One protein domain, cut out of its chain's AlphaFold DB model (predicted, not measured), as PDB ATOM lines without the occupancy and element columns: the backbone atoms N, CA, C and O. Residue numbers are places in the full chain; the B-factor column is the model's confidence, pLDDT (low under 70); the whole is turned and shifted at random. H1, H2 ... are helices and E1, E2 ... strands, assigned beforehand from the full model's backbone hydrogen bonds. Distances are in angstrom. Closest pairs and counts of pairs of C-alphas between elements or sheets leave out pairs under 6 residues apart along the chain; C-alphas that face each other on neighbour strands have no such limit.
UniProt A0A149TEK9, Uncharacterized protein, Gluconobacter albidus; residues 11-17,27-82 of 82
ATOM      1  N   PHE A  11     316.384 297.249 278.387       82.88
ATOM      2  CA  PHE A  11     317.590 296.725 278.999       82.88
ATOM      3  C   PHE A  11     318.820 297.453 278.480       82.88
ATOM      4  O   PHE A  11     318.863 297.943 277.350       82.88
ATOM      5  N   ARG A  12     319.842 297.500 279.325       84.69
ATOM      6  CA  ARG A  12     321.098 298.183 279.063       84.69
ATOM      7  C   ARG A  12     322.264 297.230 279.251       84.69
ATOM      8  O   ARG A  12     322.334 296.555 280.270       84.69
ATOM      9  N   VAL A  13     323.199 297.238 278.305       82.88
ATOM     10  CA  VAL A  13     324.414 296.417 278.356       82.88
ATOM     11  C   VAL A  13     325.611 297.274 278.766       82.88
ATOM     12  O   VAL A  13     325.882 298.309 278.154       82.88
ATOM     13  N   THR A  14     326.348 296.839 279.781       83.19
ATOM     14  CA  THR A  14     327.582 297.473 280.272       83.19
ATOM     15  C   THR A  14     328.687 296.437 280.379       83.19
ATOM     16  O   THR A  14     328.421 295.303 280.742       83.19
ATOM     17  N   VAL A  15     329.941 296.821 280.155       82.50
ATOM     18  CA  VAL A  15     331.079 295.975 280.552       82.50
ATOM     19  C   VAL A  15     331.035 295.753 282.071       82.50
ATOM     20  O   VAL A  15     330.742 296.693 282.811       82.50
ATOM     21  N   LEU A  16     331.329 294.538 282.532       76.69
ATOM     22  CA  LEU A  16     331.402 294.188 283.951       76.69
ATOM     23  C   LEU A  16     332.290 295.186 284.709       76.69
ATOM     24  O   LEU A  16     333.394 295.517 284.275       76.69
ATOM     25  N   GLY A  17     331.793 295.678 285.844       68.25
ATOM     26  CA  GLY A  17     332.491 296.665 286.678       68.25
ATOM     27  C   GLY A  17     332.370 298.116 286.196       68.25
ATOM     28  O   GLY A  17     332.771 299.032 286.916       68.25
ATOM     29  N   GLY A  27     322.505 302.391 274.423       62.72
ATOM     30  CA  GLY A  27     321.296 301.926 273.766       62.72
ATOM     31  C   GLY A  27     320.377 301.200 274.741       62.72
ATOM     32  O   GLY A  27     320.779 300.311 275.491       62.72
ATOM     33  N   PHE A  28     319.116 301.587 274.736       73.06
ATOM     34  CA  PHE A  28     318.075 300.796 275.362       73.06
ATOM     35  C   PHE A  28     317.615 299.744 274.351       73.06
ATOM     36  O   PHE A  28     317.303 300.092 273.215       73.06
ATOM     37  N   ALA A  29     317.608 298.471 274.738       76.06
ATOM     38  CA  ALA A  29     317.227 297.364 273.864       76.06
ATOM     39  C   ALA A  29     316.287 296.398 274.587       76.06
ATOM     40  O   ALA A  29     316.327 296.286 275.810       76.06
ATOM     41  N   GLU A  30     315.460 295.663 273.850       82.94
ATOM     42  CA  GLU A  30     314.747 294.525 274.433       82.94
ATOM     43  C   GLU A  30     315.746 293.478 274.945       82.94
ATOM     44  O   GLU A  30     316.872 293.383 274.448       82.94
ATOM     45  N   TYR A  31     315.340 292.650 275.913       80.25
ATOM     46  CA  TYR A  31     316.239 291.675 276.543       80.25
ATOM     47  C   TYR A  31     316.966 290.790 275.522       80.25
ATOM     48  O   TYR A  31     318.167 290.569 275.640       80.25
ATOM     49  N   ARG A  32     316.256 290.324 274.487       80.06
ATOM     50  CA  ARG A  32     316.821 289.458 273.442       80.06
ATOM     51  C   ARG A  32     317.943 290.144 272.661       80.06
ATOM     52  O   ARG A  32     318.956 289.518 272.348       80.06
ATOM     53  N   ASP A  33     317.775 291.427 272.359       81.81
ATOM     54  CA  ASP A  33     318.786 292.218 271.665       81.81
ATOM     55  C   ASP A  33     319.945 292.592 272.589       81.81
ATOM     56  O   ASP A  33     321.103 292.521 272.171       81.81
ATOM     57  N   ALA A  34     319.658 292.903 273.855       81.56
ATOM     58  CA  ALA A  34     320.675 293.118 274.879       81.56
ATOM     59  C   ALA A  34     321.538 291.862 275.089       81.56
ATOM     60  O   ALA A  34     322.763 291.952 275.134       81.56
ATOM     61  N   GLU A  35     320.923 290.677 275.136       83.50
ATOM     62  CA  GLU A  35     321.619 289.396 275.246       83.50
ATOM     63  C   GLU A  35     322.499 289.122 274.019       83.50
ATOM     64  O   GLU A  35     323.664 288.736 274.160       83.50
ATOM     65  N   ARG A  36     321.968 289.344 272.808       84.12
ATOM     66  CA  ARG A  36     322.730 289.199 271.560       84.12
ATOM     67  C   ARG A  36     323.948 290.120 271.548       84.12
ATOM     68  O   ARG A  36     325.059 289.645 271.317       84.12
ATOM     69  N   ARG A  37     323.754 291.401 271.862       83.56
ATOM     70  CA  ARG A  37     324.829 292.396 271.912       83.56
ATOM     71  C   ARG A  37     325.881 292.041 272.955       83.56
ATOM     72  O   ARG A  37     327.061 292.020 272.631       83.56
ATOM     73  N   ALA A  38     325.468 291.675 274.168       82.19
ATOM     74  CA  ALA A  38     326.388 291.261 275.222       82.19
ATOM     75  C   ALA A  38     327.247 290.059 274.790       82.19
ATOM     76  O   ALA A  38     328.452 290.050 275.033       82.19
ATOM     77  N   LYS A  39     326.668 289.069 274.093       81.88
ATOM     78  CA  LYS A  39     327.412 287.922 273.538       81.88
ATOM     79  C   LYS A  39     328.399 288.336 272.444       81.88
ATOM     80  O   LYS A  39     329.521 287.831 272.423       81.88
ATOM     81  N   GLU A  40     328.001 289.223 271.537       83.56
ATOM     82  CA  GLU A  40     328.866 289.728 270.463       83.56
ATOM     83  C   GLU A  40     330.028 290.569 271.010       83.56
ATOM     84  O   GLU A  40     331.185 290.316 270.665       83.56
ATOM     85  N   ASP A  41     329.742 291.505 271.914       81.69
ATOM     86  CA  ASP A  41     330.735 292.392 272.528       81.69
ATOM     87  C   ASP A  41     331.734 291.597 273.373       81.69
ATOM     88  O   ASP A  41     332.948 291.803 273.288       81.69
ATOM     89  N   THR A  42     331.245 290.610 274.120       77.56
ATOM     90  CA  THR A  42     332.078 289.689 274.897       77.56
ATOM     91  C   THR A  42     333.033 288.883 274.010       77.56
ATOM     92  O   THR A  42     334.200 288.708 274.362       77.56
ATOM     93  N   ARG A  43     332.586 288.421 272.831       75.31
ATOM     94  CA  ARG A  43     333.453 287.711 271.867       75.31
ATOM     95  C   ARG A  43     334.547 288.606 271.289       75.31
ATOM     96  O   ARG A  43     335.631 288.112 271.004       75.31
ATOM     97  N   ARG A  44     334.264 289.897 271.094       77.88
ATOM     98  CA  ARG A  44     335.214 290.863 270.517       77.88
ATOM     99  C   ARG A  44     336.229 291.379 271.531       77.88
ATOM    100  O   ARG A  44     337.386 291.568 271.186       77.88
ATOM    101  N   THR A  45     335.785 291.639 272.757       76.00
ATOM    102  CA  THR A  45     336.582 292.350 273.772       76.00
ATOM    103  C   THR A  45     337.205 291.429 274.816       76.00
ATOM    104  O   THR A  45     338.100 291.864 275.530       76.00
ATOM    105  N   ILE A  46     336.742 290.175 274.923       73.88
ATOM    106  CA  ILE A  46     337.128 289.216 275.978       73.88
ATOM    107  C   ILE A  46     336.692 289.695 277.386       73.88
ATOM    108  O   ILE A  46     336.969 289.054 278.397       73.88
ATOM    109  N   CYS A  47     335.922 290.781 277.470       78.19
ATOM    110  CA  CYS A  47     335.363 291.301 278.711       78.19
ATOM    111  C   CYS A  47     333.966 290.726 278.961       78.19
ATOM    112  O   CYS A  47     333.178 290.554 278.030       78.19
ATOM    113  N   ALA A  48     333.630 290.477 280.226       81.94
ATOM    114  CA  ALA A  48     332.259 290.168 280.613       81.94
ATOM    115  C   ALA A  48     331.358 291.412 280.497       81.94
ATOM    116  O   ALA A  48     331.835 292.541 280.624       81.94
ATOM    117  N   HIS A  49     330.065 291.199 280.266       84.25
ATOM    118  CA  HIS A  49     329.060 292.242 280.097       84.25
ATOM    119  C   HIS A  49     327.830 291.972 280.962       84.25
ATOM    120  O   HIS A  49     327.231 290.904 280.887       84.25
ATOM    121  N   ASP A  50     327.428 292.971 281.731       84.88
ATOM    122  CA  ASP A  50     326.223 292.993 282.544       84.88
ATOM    123  C   ASP A  50     325.035 293.552 281.756       84.88
ATOM    124  O   ASP A  50     325.172 294.488 280.964       84.88
ATOM    125  N   ILE A  51     323.856 292.994 282.007       84.62
ATOM    126  CA  ILE A  51     322.575 293.428 281.456       84.62
ATOM    127  C   ILE A  51     321.722 293.961 282.605       84.62
ATOM    128  O   ILE A  51     321.393 293.227 283.538       84.62
ATOM    129  N   TYR A  52     321.339 295.230 282.519       82.38
ATOM    130  CA  TYR A  52     320.554 295.938 283.524       82.38
ATOM    131  C   TYR A  52     319.145 296.262 283.029       82.38
ATOM    132  O   TYR A  52     318.976 296.666 281.882       82.38
ATOM    133  N   LEU A  53     318.154 296.186 283.919       82.25
ATOM    134  CA  LEU A  53     316.838 296.816 283.764       82.25
ATOM    135  C   LEU A  53     316.752 297.983 284.755       82.25
ATOM    136  O   LEU A  53     316.655 297.778 285.968       82.25
ATOM    137  N   GLY A  54     316.851 299.217 284.257       77.94
ATOM    138  CA  GLY A  54     317.059 300.384 285.117       77.94
ATOM    139  C   GLY A  54     318.380 300.270 285.891       77.94
ATOM    140  O   GLY A  54     319.451 300.299 285.293       77.94
ATOM    141  N   THR A  55     318.308 300.131 287.217       75.12
ATOM    142  CA  THR A  55     319.473 299.929 288.106       75.12
ATOM    143  C   THR A  55     319.670 298.475 288.540       75.12
ATOM    144  O   THR A  55     320.640 298.166 289.232       75.12
ATOM    145  N   ARG A  56     318.763 297.571 288.156       77.50
ATOM    146  CA  ARG A  56     318.775 296.169 288.581       77.50
ATOM    147  C   ARG A  56     319.605 295.329 287.621       77.50
ATOM    148  O   ARG A  56     319.304 295.320 286.431       77.50
ATOM    149  N   LEU A  57     320.596 294.602 288.135       79.31
ATOM    150  CA  LEU A  57     321.319 293.587 287.366       79.31
ATOM    151  C   LEU A  57     320.385 292.404 287.078       79.31
ATOM    152  O   LEU A  57     319.698 291.924 287.979       79.31
ATOM    153  N   VAL A  58     320.336 291.972 285.820       81.50
ATOM    154  CA  VAL A  58     319.463 290.887 285.342       81.50
ATOM    155  C   VAL A  58     320.270 289.697 284.834       81.50
ATOM    156  O   VAL A  58     319.831 288.564 284.988       81.50
ATOM    157  N   ALA A  59     321.427 289.930 284.212       81.38
ATOM    158  CA  ALA A  59     322.291 288.862 283.722       81.38
ATOM    159  C   ALA A  59     323.729 289.353 283.532       81.38
ATOM    160  O   ALA A  59     323.939 290.539 283.281       81.38
ATOM    161  N   THR A  60     324.688 288.426 283.546       83.19
ATOM    162  CA  THR A  60     326.080 288.677 283.161       83.19
ATOM    163  C   THR A  60     326.513 287.660 282.104       83.19
ATOM    164  O   THR A  60     326.415 286.444 282.281       83.19
ATOM    165  N   VAL A  61     327.005 288.153 280.971       80.69
ATOM    166  CA  VAL A  61     327.565 287.355 279.877       80.69
ATOM    167  C   VAL A  61     329.085 287.390 279.985       80.69
ATOM    168  O   VAL A  61     329.674 288.460 280.040       80.69
ATOM    169  N   THR A  62     329.736 286.231 280.020       78.00
ATOM    170  CA  THR A  62     331.194 286.107 280.198       78.00
ATOM    171  C   THR A  62     331.863 285.545 278.945       78.00
ATOM    172  O   THR A  62     331.229 284.869 278.126       78.00
ATOM    173  N   ALA A  63     333.153 285.848 278.765       65.56
ATOM    174  CA  ALA A  63     333.919 285.366 277.620       65.56
ATOM    175  C   ALA A  63     334.140 283.856 277.683       65.56
ATOM    176  O   ALA A  63     334.396 283.281 278.739       65.56
ATOM    177  N   SER A  64     334.099 283.212 276.517       60.91
ATOM    178  CA  SER A  64     334.321 281.772 276.384       60.91
ATOM    179  C   SER A  64     335.701 281.338 276.894       60.91
ATOM    180  O   SER A  64     335.815 280.253 277.459       60.91
ATOM    181  N   SER A  65     336.725 282.194 276.783       56.53
ATOM    182  CA  SER A  65     338.079 281.945 277.304       56.53
ATOM    183  C   SER A  65     338.215 282.103 278.824       56.53
ATOM    184  O   SER A  65     339.170 281.587 279.391       56.53
ATOM    185  N   PHE A  66     337.245 282.724 279.507       55.09
ATOM    186  CA  PHE A  66     337.176 282.797 280.976       55.09
ATOM    187  C   PHE A  66     336.598 281.510 281.614       55.09
ATOM    188  O   PHE A  66     336.289 281.500 282.800       55.09
ATOM    189  N   ALA A  67     336.496 280.418 280.838       46.19
ATOM    190  CA  ALA A  67     335.825 279.141 281.120       46.19
ATOM    191  C   ALA A  67     334.315 279.094 280.798       46.19
ATOM    192  O   ALA A  67     333.519 278.596 281.589       46.19
ATOM    193  N   GLY A  68     333.921 279.557 279.604       41.81
ATOM    194  CA  GLY A  68     332.784 279.018 278.832       41.81
ATOM    195  C   GLY A  68     331.367 279.064 279.423       41.81
ATOM    196  O   GLY A  68     330.454 278.528 278.796       41.81
ATOM    197  N   LYS A  69     331.147 279.656 280.598       51.88
ATOM    198  CA  LYS A  69     329.869 279.583 281.320       51.88
ATOM    199  C   LYS A  69     329.213 280.950 281.420       51.88
ATOM    200  O   LYS A  69     329.691 281.809 282.157       51.88
ATOM    201  N   ILE A  70     328.076 281.115 280.742       53.59
ATOM    202  CA  ILE A  70     327.170 282.243 280.976       53.59
ATOM    203  C   ILE A  70     326.714 282.151 282.440       53.59
ATOM    204  O   ILE A  70     325.985 281.228 282.800       53.59
ATOM    205  N   SER A  71     327.167 283.070 283.291       56.56
ATOM    206  CA  SER A  71     326.669 283.182 284.665       56.56
ATOM    207  C   SER A  71     325.442 284.083 284.641       56.56
ATOM    208  O   SER A  71     325.518 285.285 284.882       56.56
ATOM    209  N   VAL A  72     324.303 283.505 284.262       52.38
ATOM    210  CA  VAL A  72     323.017 284.197 284.351       52.38
ATOM    211  C   VAL A  72     322.608 284.204 285.820       52.38
ATOM    212  O   VAL A  72     322.214 283.166 286.352       52.38
ATOM    213  N   ASP A  73     322.688 285.354 286.483       48.62
ATOM    214  CA  ASP A  73     322.015 285.523 287.769       48.62
ATOM    215  C   ASP A  73     320.496 285.597 287.539       48.62
ATOM    216  O   ASP A  73     319.913 286.652 287.302       48.62
ATOM    217  N   MET A  74     319.840 284.435 287.563       45.84
ATOM    218  CA  MET A  74     318.392 284.314 287.365       45.84
ATOM    219  C   MET A  74     317.563 284.704 288.597       45.84
ATOM    220  O   MET A  74     316.331 284.643 288.525       45.84
ATOM    221  N   THR A  75     318.175 285.118 289.719       45.88
ATOM    222  CA  THR A  75     317.427 285.423 290.960       45.88
ATOM    223  C   THR A  75     316.402 286.547 290.790       45.88
ATOM    224  O   THR A  75     315.484 286.693 291.601       45.88
ATOM    225  N   ALA A  76     316.492 287.321 289.707       47.03
ATOM    226  CA  ALA A  76     315.668 288.495 289.509       47.03
ATOM    227  C   ALA A  76     314.427 288.332 288.613       47.03
ATOM    228  O   ALA A  76     313.445 289.055 288.825       47.03
ATOM    229  N   PHE A  77     314.456 287.448 287.612       44.94
ATOM    230  CA  PHE A  77     313.379 287.369 286.613       44.94
ATOM    231  C   PHE A  77     312.426 286.189 286.848       44.94
ATOM    232  O   PHE A  77     311.242 286.304 286.549       44.94
ATOM    233  N   GLY A  78     312.897 285.101 287.472       39.16
ATOM    234  CA  GLY A  78     312.056 283.944 287.806       39.16
ATOM    235  C   GLY A  78     311.087 284.175 288.972       39.16
ATOM    236  O   GLY A  78     310.039 283.545 289.024       39.16
ATOM    237  N   SER A  79     311.371 285.117 289.877       42.16
ATOM    238  CA  SER A  79     310.546 285.357 291.076       42.16
ATOM    239  C   SER A  79     309.297 286.211 290.837       42.16
ATOM    240  O   SER A  79     308.549 286.479 291.773       42.16
ATOM    241  N   ARG A  80     309.061 286.661 289.597       43.47
ATOM    242  CA  ARG A  80     307.849 287.409 289.216       43.47
ATOM    243  C   ARG A  80     306.881 286.608 288.338       43.47
ATOM    244  O   ARG A  80     305.822 287.131 288.002       43.47
ATOM    245  N   PHE A  81     307.251 285.375 287.986       45.84
ATOM    246  CA  PHE A  81     306.445 284.433 287.201       45.84
ATOM    247  C   PHE A  81     306.300 283.054 287.883       45.84
ATOM    248  O   PHE A  81     305.824 282.124 287.236       45.84
ATOM    249  N   ALA A  82     306.707 282.926 289.153       38.62
ATOM    250  CA  ALA A  82     306.467 281.759 290.007       38.62
ATOM    251  C   ALA A  82     305.374 282.067 291.036       38.62
ATOM    252  O   ALA A  82     305.346 283.226 291.514       38.62
TER     253      ALA A  82
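Overview. This is residues 11 to 17 and 27 to 82 of the 82 residues of an uncharacterized protein of Gluconobacter albidus (UniProt A0A149TEK9). A three-stranded antiparallel sheet, E1 - E2 - E3, has one helix, H1, over one face, in two layers; a long tail, residues 62 to 82, folds back past edge strand E3. The 63 printed residues run E1, H1, E2, E3, under half in named elements; the class is mixed. The whole is compact: radius of gyration of the C-alphas 11.4 A, spans 34 by 25 by 20 A.

Arrangement. Start at inner strand E2, residues 49 to 53. E1, residues 11 to 15, is its antiparallel neighbour; N 50 and O 14 are within hydrogen-bond range at 2.7 A. E3, residues 56 to 61, forms a hairpin with E2; find N 49 and O 61 at 2.8 A. H1, residues 31 to 45, is on the sheet at a height of 7.9 A and runs along the strands; its closest C-alpha pair with E2, Ala 38 and His 49, is 5.6 A apart. In H1 every O i to N i+4 pair is within hydrogen-bond range.

Along the chain. E1, 13.6 A long, begins at C-alpha 11 (317.590, 296.725, 278.999). H1 spans 20.5 A, E2 13.6 A; E3, 15.2 A, ends at C-alpha 61 (327.565, 287.355, 279.877).

Size, cuts and confidence. Residues 18 to 26 are cut out; C-alphas 17 and 27 are 17.9 A apart. Look for pLDDT under 70 at residues 17, 27 and 63 to 82.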